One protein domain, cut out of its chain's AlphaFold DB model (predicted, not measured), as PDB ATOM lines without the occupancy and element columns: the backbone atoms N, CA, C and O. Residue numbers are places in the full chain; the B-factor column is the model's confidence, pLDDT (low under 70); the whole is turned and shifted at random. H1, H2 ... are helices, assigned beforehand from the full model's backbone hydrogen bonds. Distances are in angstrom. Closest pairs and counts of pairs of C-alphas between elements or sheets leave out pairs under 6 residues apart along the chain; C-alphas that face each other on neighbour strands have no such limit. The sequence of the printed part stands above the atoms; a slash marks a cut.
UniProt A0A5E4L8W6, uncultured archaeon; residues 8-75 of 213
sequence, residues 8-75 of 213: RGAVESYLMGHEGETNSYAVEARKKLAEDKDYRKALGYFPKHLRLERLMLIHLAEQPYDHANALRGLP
ATOM      1  N   ARG A   8     -26.194 -44.968  44.876       95.94
ATOM      2  CA  ARG A   8     -27.156 -43.898  45.121       95.94
ATOM      3  C   ARG A   8     -26.474 -42.737  45.830       95.94
ATOM      4  O   ARG A   8     -26.546 -41.619  45.332       95.94
ATOM      5  N   GLY A   9     -25.777 -43.000  46.936       96.06
ATOM      6  CA  GLY A   9     -25.030 -41.973  47.656       96.06
ATOM      7  C   GLY A   9     -23.959 -41.321  46.784       96.06
ATOM      8  O   GLY A   9     -23.793 -40.104  46.832       96.06
ATOM      9  N   ALA A  10     -23.285 -42.087  45.918       96.00
ATOM     10  CA  ALA A  10     -22.320 -41.538  44.965       96.00
ATOM     11  C   ALA A  10     -22.967 -40.566  43.957       96.00
ATOM     12  O   ALA A  10     -22.441 -39.476  43.739       96.00
ATOM     13  N   VAL A  11     -24.114 -40.935  43.378       97.12
ATOM     14  CA  VAL A  11     -24.898 -40.080  42.469       97.12
ATOM     15  C   VAL A  11     -25.409 -38.832  43.184       97.12
ATOM     16  O   VAL A  11     -25.198 -37.722  42.699       97.12
ATOM     17  N   GLU A  12     -26.056 -39.001  44.340       95.94
ATOM     18  CA  GLU A  12     -26.604 -37.889  45.123       95.94
ATOM     19  C   GLU A  12     -25.477 -36.924  45.521       95.94
ATOM     20  O   GLU A  12     -25.596 -35.725  45.295       95.94
ATOM     21  N   SER A  13     -24.329 -37.429  45.978       95.62
ATOM     22  CA  SER A  13     -23.177 -36.588  46.332       95.62
ATOM     23  C   SER A  13     -22.587 -35.846  45.137       95.62
ATOM     24  O   SER A  13     -22.250 -34.672  45.258       95.62
ATOM     25  N   TYR A  14     -22.494 -36.490  43.971       95.81
ATOM     26  CA  TYR A  14     -21.983 -35.848  42.759       95.81
ATOM     27  C   TYR A  14     -22.918 -34.746  42.240       95.81
ATOM     28  O   TYR A  14     -22.462 -33.694  41.790       95.81
ATOM     29  N   LEU A  15     -24.233 -34.968  42.303       96.94
ATOM     30  CA  LEU A  15     -25.229 -34.020  41.807       96.94
ATOM     31  C   LEU A  15     -25.534 -32.901  42.802       96.94
ATOM     32  O   LEU A  15     -25.743 -31.768  42.383       96.94
ATOM     33  N   MET A  16     -25.554 -33.193  44.097       97.00
ATOM     34  CA  MET A  16     -26.039 -32.275  45.133       97.00
ATOM     35  C   MET A  16     -24.899 -31.613  45.921       97.00
ATOM     36  O   MET A  16     -25.113 -30.568  46.532       97.00
ATOM     37  N   GLY A  17     -23.687 -32.175  45.883       94.62
ATOM     38  CA  GLY A  17     -22.513 -31.615  46.551       94.62
ATOM     39  C   GLY A  17     -22.130 -30.250  45.983       94.62
ATOM     40  O   GLY A  17     -21.939 -30.098  44.780       94.62
ATOM     41  N   HIS A  18     -22.025 -29.248  46.853       94.50
ATOM     42  CA  HIS A  18     -21.770 -27.854  46.469       94.50
ATOM     43  C   HIS A  18     -20.660 -27.198  47.306       94.50
ATOM     44  O   HIS A  18     -20.518 -25.975  47.312       94.50
ATOM     45  N   GLU A  19     -19.903 -27.984  48.070       91.94
ATOM     46  CA  GLU A  19     -18.751 -27.481  48.817       91.94
ATOM     47  C   GLU A  19     -17.632 -27.079  47.850       91.94
ATOM     48  O   GLU A  19     -17.302 -27.817  46.924       91.94
ATOM     49  N   GLY A  20     -17.074 -25.881  48.039       88.56
ATOM     50  CA  GLY A  20     -16.033 -25.330  47.164       88.56
ATOM     51  C   GLY A  20     -16.526 -24.776  45.818       88.56
ATOM     52  O   GLY A  20     -15.720 -24.232  45.066       88.56
ATOM     53  N   GLU A  21     -17.824 -24.859  45.510       93.06
ATOM     54  CA  GLU A  21     -18.398 -24.236  44.311       93.06
ATOM     55  C   GLU A  21     -18.563 -22.722  44.513       93.06
ATOM     56  O   GLU A  21     -19.132 -22.263  45.503       93.06
ATOM     57  N   THR A  22     -18.087 -21.938  43.546       93.12
ATOM     58  CA  THR A  22     -18.133 -20.465  43.586       93.12
ATOM     59  C   THR A  22     -19.251 -19.896  42.714       93.12
ATOM     60  O   THR A  22     -19.684 -18.761  42.919       93.12
ATOM     61  N   ASN A  23     -19.764 -20.674  41.759       95.44
ATOM     62  CA  ASN A  23     -20.872 -20.270  40.910       95.44
ATOM     63  C   ASN A  23     -22.207 -20.370  41.664       95.44
ATOM     64  O   ASN A  23     -22.726 -21.461  41.906       95.44
ATOM     65  N   SER A  24     -22.804 -19.222  41.984       95.88
ATOM     66  CA  SER A  24     -24.057 -19.141  42.747       95.88
ATOM     67  C   SER A  24     -25.223 -19.905  42.105       95.88
ATOM     68  O   SER A  24     -25.962 -20.580  42.818       95.88
ATOM     69  N   TYR A  25     -25.358 -19.872  40.774       95.44
ATOM     70  CA  TYR A  25     -26.410 -20.611  40.062       95.44
ATOM     71  C   TYR A  25     -26.232 -22.127  40.175       95.44
ATOM     72  O   TYR A  25     -27.216 -22.859  40.283       95.44
ATOM     73  N   ALA A  26     -24.986 -22.612  40.149       96.62
ATOM     74  CA  ALA A  26     -24.696 -24.024  40.372       96.62
ATOM     75  C   ALA A  26     -25.053 -24.422  41.810       96.62
ATOM     76  O   ALA A  26     -25.782 -25.391  42.002       96.62
ATOM     77  N   VAL A  27     -24.627 -23.642  42.810       97.56
ATOM     78  CA  VAL A  27     -24.956 -23.896  44.224       97.56
ATOM     79  C   VAL A  27     -26.469 -23.959  44.443       97.56
ATOM     80  O   VAL A  27     -26.960 -24.900  45.065       97.56
ATOM     81  N   GLU A  28     -27.221 -22.988  43.920       97.44
ATOM     82  CA  GLU A  28     -28.678 -22.938  44.070       97.44
ATOM     83  C   GLU A  28     -29.365 -24.143  43.414       97.44
ATOM     84  O   GLU A  28     -30.212 -24.786  44.039       97.44
ATOM     85  N   ALA A  29     -28.965 -24.509  42.192       97.62
ATOM     86  CA  ALA A  29     -29.509 -25.675  41.501       97.62
ATOM     87  C   ALA A  29     -29.262 -26.976  42.283       97.62
ATOM     88  O   ALA A  29     -30.171 -27.788  42.449       97.62
ATOM     89  N   ARG A  30     -28.050 -27.170  42.809       98.00
ATOM     90  CA  ARG A  30     -27.695 -28.371  43.577       98.00
ATOM     91  C   ARG A  30     -28.463 -28.468  44.897       98.00
ATOM     92  O   ARG A  30     -28.972 -29.540  45.215       98.00
ATOM     93  N   LYS A  31     -28.623 -27.350  45.617       97.69
ATOM     94  CA  LYS A  31     -29.446 -27.276  46.839       97.69
ATOM     95  C   LYS A  31     -30.905 -27.618  46.561       97.69
ATOM     96  O   LYS A  31     -31.481 -28.454  47.247       97.69
ATOM     97  N   LYS A  32     -31.474 -27.033  45.506       97.69
ATOM     98  CA  LYS A  32     -32.856 -27.297  45.098       97.69
ATOM     99  C   LYS A  32     -33.097 -28.777  44.794       97.69
ATOM    100  O   LYS A  32     -34.102 -29.329  45.231       97.69
ATOM    101  N   LEU A  33     -32.156 -29.424  44.106       97.75
ATOM    102  CA  LEU A  33     -32.224 -30.861  43.833       97.75
ATOM    103  C   LEU A  33     -32.093 -31.710  45.103       97.75
ATOM    104  O   LEU A  33     -32.730 -32.756  45.203       97.75
ATOM    105  N   ALA A  34     -31.289 -31.279  46.075       96.88
ATOM    106  CA  ALA A  34     -31.176 -31.967  47.358       96.88
ATOM    107  C   ALA A  34     -32.501 -31.962  48.143       96.88
ATOM    108  O   ALA A  34     -32.823 -32.947  48.810       96.88
ATOM    109  N   GLU A  35     -33.267 -30.871  48.037       96.25
ATOM    110  CA  GLU A  35     -34.575 -30.704  48.678       96.25
ATOM    111  C   GLU A  35     -35.684 -31.490  47.968       96.25
ATOM    112  O   GLU A  35     -36.418 -32.234  48.620       96.25
ATOM    113  N   ASP A  36     -35.828 -31.330  46.646       94.62
ATOM    114  CA  ASP A  36     -36.962 -31.899  45.904       94.62
ATOM    115  C   ASP A  36     -36.734 -33.335  45.407       94.62
ATOM    116  O   ASP A  36     -37.703 -34.071  45.212       94.62
ATOM    117  N   LYS A  37     -35.468 -33.746  45.235       93.62
ATOM    118  CA  LYS A  37     -35.048 -35.039  44.667       93.62
ATOM    119  C   LYS A  37     -35.733 -35.381  43.336       93.62
ATOM    120  O   LYS A  37     -35.846 -36.554  42.975       93.62
ATOM    121  N   ASP A  38     -36.165 -34.367  42.583       95.81
ATOM    122  CA  ASP A  38     -36.857 -34.520  41.305       95.81
ATOM    123  C   ASP A  38     -35.883 -34.283  40.143       95.81
ATOM    124  O   ASP A  38     -35.681 -33.162  39.660       95.81
ATOM    125  N   TYR A  39     -35.288 -35.374  39.655       96.56
ATOM    126  CA  TYR A  39     -34.314 -35.338  38.560       96.56
ATOM    127  C   TYR A  39     -34.883 -34.759  37.259       96.56
ATOM    128  O   TYR A  39     -34.164 -34.095  36.509       96.56
ATOM    129  N   ARG A  40     -36.179 -34.968  36.985       96.50
ATOM    130  CA  ARG A  40     -36.814 -34.455  35.765       96.50
ATOM    131  C   ARG A  40     -36.961 -32.941  35.840       96.50
ATOM    132  O   ARG A  40     -36.626 -32.245  34.882       96.50
ATOM    133  N   LYS A  41     -37.413 -32.423  36.981       97.00
ATOM    134  CA  LYS A  41     -37.513 -30.979  37.220       97.00
ATOM    135  C   LYS A  41     -36.137 -30.310  37.233       97.00
ATOM    136  O   LYS A  41     -35.998 -29.206  36.700       97.00
ATOM    137  N   ALA A  42     -35.117 -30.994  37.753       97.31
ATOM    138  CA  ALA A  42     -33.739 -30.510  37.792       97.31
ATOM    139  C   ALA A  42     -33.170 -30.147  36.421       97.31
ATOM    140  O   ALA A  42     -32.470 -29.142  36.295       97.31
ATOM    141  N   LEU A  43     -33.539 -30.871  35.361       96.00
ATOM    142  CA  LEU A  43     -33.107 -30.553  33.995       96.00
ATOM    143  C   LEU A  43     -33.503 -29.142  33.538       96.00
ATOM    144  O   LEU A  43     -32.800 -28.565  32.698       96.00
ATOM    145  N   GLY A  44     -34.594 -28.596  34.086       96.12
ATOM    146  CA  GLY A  44     -35.090 -27.258  33.775       96.12
ATOM    147  C   GLY A  44     -34.286 -26.128  34.417       96.12
ATOM    148  O   GLY A  44     -34.205 -25.051  33.832       96.12
ATOM    149  N   TYR A  45     -33.667 -26.365  35.579       96.75
ATOM    150  CA  TYR A  45     -32.947 -25.330  36.332       96.75
ATOM    151  C   TYR A  45     -31.433 -25.568  36.464       96.75
ATOM    152  O   TYR A  45     -30.706 -24.628  36.773       96.75
ATOM    153  N   PHE A  46     -30.920 -26.774  36.193       97.88
ATOM    154  CA  PHE A  46     -29.474 -27.034  36.211       97.88
ATOM    155  C   PHE A  46     -28.741 -26.239  35.115       97.88
ATOM    156  O   PHE A  46     -29.089 -26.381  33.932       97.88
ATOM    157  N   PRO A  47     -27.686 -25.468  35.450       97.19
ATOM    158  CA  PRO A  47     -26.937 -24.681  34.475       97.19
ATOM    159  C   PRO A  47     -26.384 -25.511  33.307       97.19
ATOM    160  O   PRO A  47     -25.822 -26.586  33.494       97.19
ATOM    161  N   LYS A  48     -26.471 -24.984  32.077       95.88
ATOM    162  CA  LYS A  48     -26.051 -25.697  30.848       95.88
ATOM    163  C   LYS A  48     -24.558 -26.060  30.797       95.88
ATOM    164  O   LYS A  48     -24.183 -26.948  30.034       95.88
ATOM    165  N   HIS A  49     -23.711 -25.363  31.556       95.12
ATOM    166  CA  HIS A  49     -22.274 -25.636  31.609       95.12
ATOM    167  C   HIS A  49     -21.930 -26.867  32.466       95.12
ATOM    168  O   HIS A  49     -20.884 -27.469  32.235       95.12
ATOM    169  N   LEU A  50     -22.824 -27.296  33.368       96.12
ATOM    170  CA  LEU A  50     -22.710 -28.529  34.157       96.12
ATOM    171  C   LEU A  50     -23.081 -29.749  33.305       96.12
ATOM    172  O   LEU A  50     -24.108 -30.402  33.492       96.12
ATOM    173  N   ARG A  51     -22.297 -29.982  32.247       96.50
ATOM    174  CA  ARG A  51     -22.621 -30.973  31.211       96.50
ATOM    175  C   ARG A  51     -22.670 -32.391  31.774       96.50
ATOM    176  O   ARG A  51     -23.554 -33.147  31.390       96.50
ATOM    177  N   LEU A  52     -21.745 -32.732  32.669       96.50
ATOM    178  CA  LEU A  52     -21.625 -34.067  33.254       96.50
ATOM    179  C   LEU A  52     -22.809 -34.387  34.172       96.50
ATOM    180  O   LEU A  52     -23.449 -35.426  34.038       96.50
ATOM    181  N   GLU A  53     -23.157 -33.448  35.044       97.19
ATOM    182  CA  GLU A  53     -24.305 -33.529  35.939       97.19
ATOM    183  C   GLU A  53     -25.600 -33.641  35.139       97.19
ATOM    184  O   GLU A  53     -26.442 -34.489  35.418       97.19
ATOM    185  N   ARG A  54     -25.746 -32.828  34.087       97.44
ATOM    186  CA  ARG A  54     -26.927 -32.876  33.221       97.44
ATOM    187  C   ARG A  54     -27.059 -34.204  32.475       97.44
ATOM    188  O   ARG A  54     -28.182 -34.671  32.339       97.44
ATOM    189  N   LEU A  55     -25.963 -34.819  32.020       96.19
ATOM    190  CA  LEU A  55     -26.003 -36.163  31.416       96.19
ATOM    191  C   LEU A  55     -26.555 -37.197  32.403       96.19
ATOM    192  O   LEU A  55     -27.441 -37.975  32.053       96.19
ATOM    193  N   MET A  56     -26.086 -37.152  33.649       97.31
ATOM    194  CA  MET A  56     -26.572 -38.028  34.713       97.31
ATOM    195  C   MET A  56     -28.056 -37.770  35.035       97.31
ATOM    196  O   MET A  56     -28.830 -38.717  35.168       97.31
ATOM    197  N   LEU A  57     -28.481 -36.502  35.091       97.50
ATOM    198  CA  LEU A  57     -29.881 -36.122  35.311       97.50
ATOM    199  C   LEU A  57     -30.816 -36.582  34.187       97.50
ATOM    200  O   LEU A  57     -31.943 -36.967  34.477       97.50
ATOM    201  N   ILE A  58     -30.370 -36.553  32.924       96.81
ATOM    202  CA  ILE A  58     -31.167 -37.041  31.786       96.81
ATOM    203  C   ILE A  58     -31.512 -38.516  31.996       96.81
ATOM    204  O   ILE A  58     -32.684 -38.880  31.921       96.81
ATOM    205  N   HIS A  59     -30.516 -39.337  32.339       97.50
ATOM    206  CA  HIS A  59     -30.726 -40.759  32.619       97.50
ATOM    207  C   HIS A  59     -31.677 -40.970  33.803       97.50
ATOM    208  O   HIS A  59     -32.652 -41.710  33.706       97.50
ATOM    209  N   LEU A  60     -31.436 -40.274  34.916       97.50
ATOM    210  CA  LEU A  60     -32.230 -40.428  36.140       97.50
ATOM    211  C   LEU A  60     -33.658 -39.879  36.021       97.50
ATOM    212  O   LEU A  60     -34.542 -40.317  36.754       97.50
ATOM    213  N   ALA A  61     -33.916 -38.941  35.109       97.06
ATOM    214  CA  ALA A  61     -35.268 -38.475  34.826       97.06
ATOM    215  C   ALA A  61     -36.137 -39.578  34.195       97.06
ATOM    216  O   ALA A  61     -37.357 -39.575  34.378       97.06
ATOM    217  N   GLU A  62     -35.531 -40.512  33.460       96.31
ATOM    218  CA  GLU A  62     -36.212 -41.653  32.840       96.31
ATOM    219  C   GLU A  62     -36.169 -42.904  33.723       96.31
ATOM    220  O   GLU A  62     -37.182 -43.589  33.855       96.31
ATOM    221  N   GLN A  63     -35.023 -43.173  34.354       96.94
ATOM    222  CA  GLN A  63     -34.764 -44.350  35.189       96.94
ATOM    223  C   GLN A  63     -34.235 -43.931  36.579       96.94
ATOM    224  O   GLN A  63     -33.038 -44.055  36.850       96.94
ATOM    225  N   PRO A  64     -35.100 -43.453  37.501       94.88
ATOM    226  CA  PRO A  64     -34.676 -42.815  38.760       94.88
ATOM    227  C   PRO A  64     -33.852 -43.691  39.711       94.88
ATOM    228  O   PRO A  64     -33.143 -43.166  40.569       94.88
ATOM    229  N   TYR A  65     -33.955 -45.014  39.573       94.69
ATOM    230  CA  TYR A  65     -33.287 -45.993  40.434       94.69
ATOM    231  C   TYR A  65     -32.056 -46.637  39.779       94.69
ATOM    232  O   TYR A  65     -31.341 -47.403  40.424       94.69
ATOM    233  N   ASP A  66     -31.777 -46.331  38.507       96.81
ATOM    234  CA  ASP A  66     -30.646 -46.900  37.771       96.81
ATOM    235  C   ASP A  66     -29.379 -46.044  37.934       96.81
ATOM    236  O   ASP A  66     -28.869 -45.407  37.009       96.81
ATOM    237  N   HIS A  67     -28.869 -46.018  39.166       97.00
ATOM    238  CA  HIS A  67     -27.699 -45.224  39.541       97.00
ATOM    239  C   HIS A  67     -26.404 -45.703  38.870       97.00
ATOM    240  O   HIS A  67     -25.506 -44.902  38.620       97.00
ATOM    241  N   ALA A  68     -26.302 -46.998  38.551       96.50
ATOM    242  CA  ALA A  68     -25.131 -47.551  37.879       96.50
ATOM    243  C   ALA A  68     -24.976 -46.956  36.476       96.50
ATOM    244  O   ALA A  68     -23.905 -46.452  36.137       96.50
ATOM    245  N   ASN A  69     -26.040 -46.956  35.668       96.44
ATOM    246  CA  ASN A  69     -25.967 -46.370  34.332       96.44
ATOM    247  C   ASN A  69     -25.962 -44.836  34.359       96.44
ATOM    248  O   ASN A  69     -25.316 -44.229  33.508       96.44
ATOM    249  N   ALA A  70     -26.550 -44.207  35.383       97.25
ATOM    250  CA  ALA A  70     -26.388 -42.773  35.609       97.25
ATOM    251  C   ALA A  70     -24.905 -42.387  35.779       97.25
ATOM    252  O   ALA A  70     -24.433 -41.434  35.159       97.25
ATOM    253  N   LEU A  71     -24.144 -43.169  36.559       96.56
ATOM    254  CA  LEU A  71     -22.691 -43.012  36.697       96.56
ATOM    255  C   LEU A  71     -21.956 -43.292  35.381       96.56
ATOM    256  O   LEU A  71     -21.054 -42.535  35.031       96.56
ATOM    257  N   ARG A  72     -22.361 -44.313  34.610       95.69
ATOM    258  CA  ARG A  72     -21.786 -44.593  33.276       95.69
ATOM    259  C   ARG A  72     -22.001 -43.491  32.248       95.69
ATOM    260  O   ARG A  72     -21.282 -43.456  31.254       95.69
ATOM    261  N   GLY A  73     -22.952 -42.586  32.476       93.62
ATOM    262  CA  GLY A  73     -23.089 -41.373  31.671       93.62
ATOM    263  C   GLY A  73     -21.851 -40.469  31.731       93.62
ATOM    264  O   GLY A  73     -21.647 -39.644  30.841       93.62
ATOM    265  N   LEU A  74     -21.005 -40.625  32.757       95.00
ATOM    266  CA  LEU A  74     -19.743 -39.906  32.895       95.00
ATOM    267  C   LEU A  74     -18.616 -40.569  32.085       95.00
ATOM    268  O   LEU A  74     -18.555 -41.796  31.981       95.00
ATOM    269  N   PRO A  75     -17.640 -39.789  31.578       95.12
ATOM    270  CA  PRO A  75     -16.431 -40.354  30.996       95.12
ATOM    271  C   PRO A  75     -15.699 -41.250  31.999       95.12
ATOM    272  O   PRO A  75     -15.497 -40.871  33.155       95.12
TER     273      PRO A  75
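What this domain is: This is residues 8 to 75 of the 213 residues of a protein of uncultured archaeon (UniProt A0A5E4L8W6). Five short helices make a compact ring: H2, H3, H4 and H5 follow one another round it, and H5 comes back to H1, which in turn touches H2. H1 and H4 come near each other across the ring, and the link of residues 17 to 23 lies at one end of the long axis. The printed part has 68 residues with five named helices, in the order H1, H2, H3, H4, H5, and no named strand. The class is all helix, with 47 of the 68 residues in helices. The whole is compact, with a radius of gyration of the C-alphas of 10.8 A, and rounded, with spans of 29 by 23 by 21 A.

Where its parts are: The longest helix, H2, has residues 24 to 36 and is 18.4 A from first to last C-alpha; C-alpha 24 is at (-24.057, -19.141, 42.747). H1 has residues 8 to 16 and is 11.7 A long, with C-alpha 8 at (-27.156, -43.898, 45.121). H3 has residues 39 to 45. H4 has residues 51 to 62 and is 17.4 A long. H5 has residues 67 to 72, and its C-alpha 72 is at (-21.786, -44.593, 33.276).

How they stand to each other: H2 touches H1 with residues 30 to 34 alone, at a steep tilt of 38 degrees, opposite ways; the closest C-alphas, of Met 16 and Arg 30, are 4.5 A apart. H2 touches H3 with residues 29 to 33 alone, at a shallow tilt of 28 degrees, opposite ways; the closest C-alphas, of Ala 29 and Tyr 45, are 6.2 A apart. H3 touches H4 at a steep tilt of 43 degrees, opposite ways, and the closest C-alphas, of Arg 40 and Ala 61, are 4.4 A apart. H4 touches H5 with residues 55 to 60 alone, at a steep tilt of 41 degrees, opposite ways; the closest C-alphas, of Met 56 and Ala 70, are 4.8 A apart. Each of these four pairs is a helical hairpin. H5 touches H1 at a steep tilt of 64 degrees, the same way, with the closest C-alphas, of Arg 8 and His 67, 5.8 A apart. The packing is mostly crossed, with one of these five touching pairs at a shallow tilt. H1 and H4 are close but not clearly touching, the C-alphas of Leu 15 and Glu 53 being 6.0 A apart. H2 is apart from H4 and H5, and H3 from H1 and H5. In H1, H2 and H5 every O i to N i+4 pair is within hydrogen-bond range; in H4 7 of 8 are, and in H3 1 of 3, beside 4 of 4 O i to N i+3 pairs.

The domain as a whole: The two C-alphas farthest apart, of Thr 22 and Gln 63, are 30.3 A apart. The printed part has no cut and no long link: H1 to H2 is short, and the other three links are tight. The mean pLDDT of the printed part is 96.1, and no printed residue is under 70.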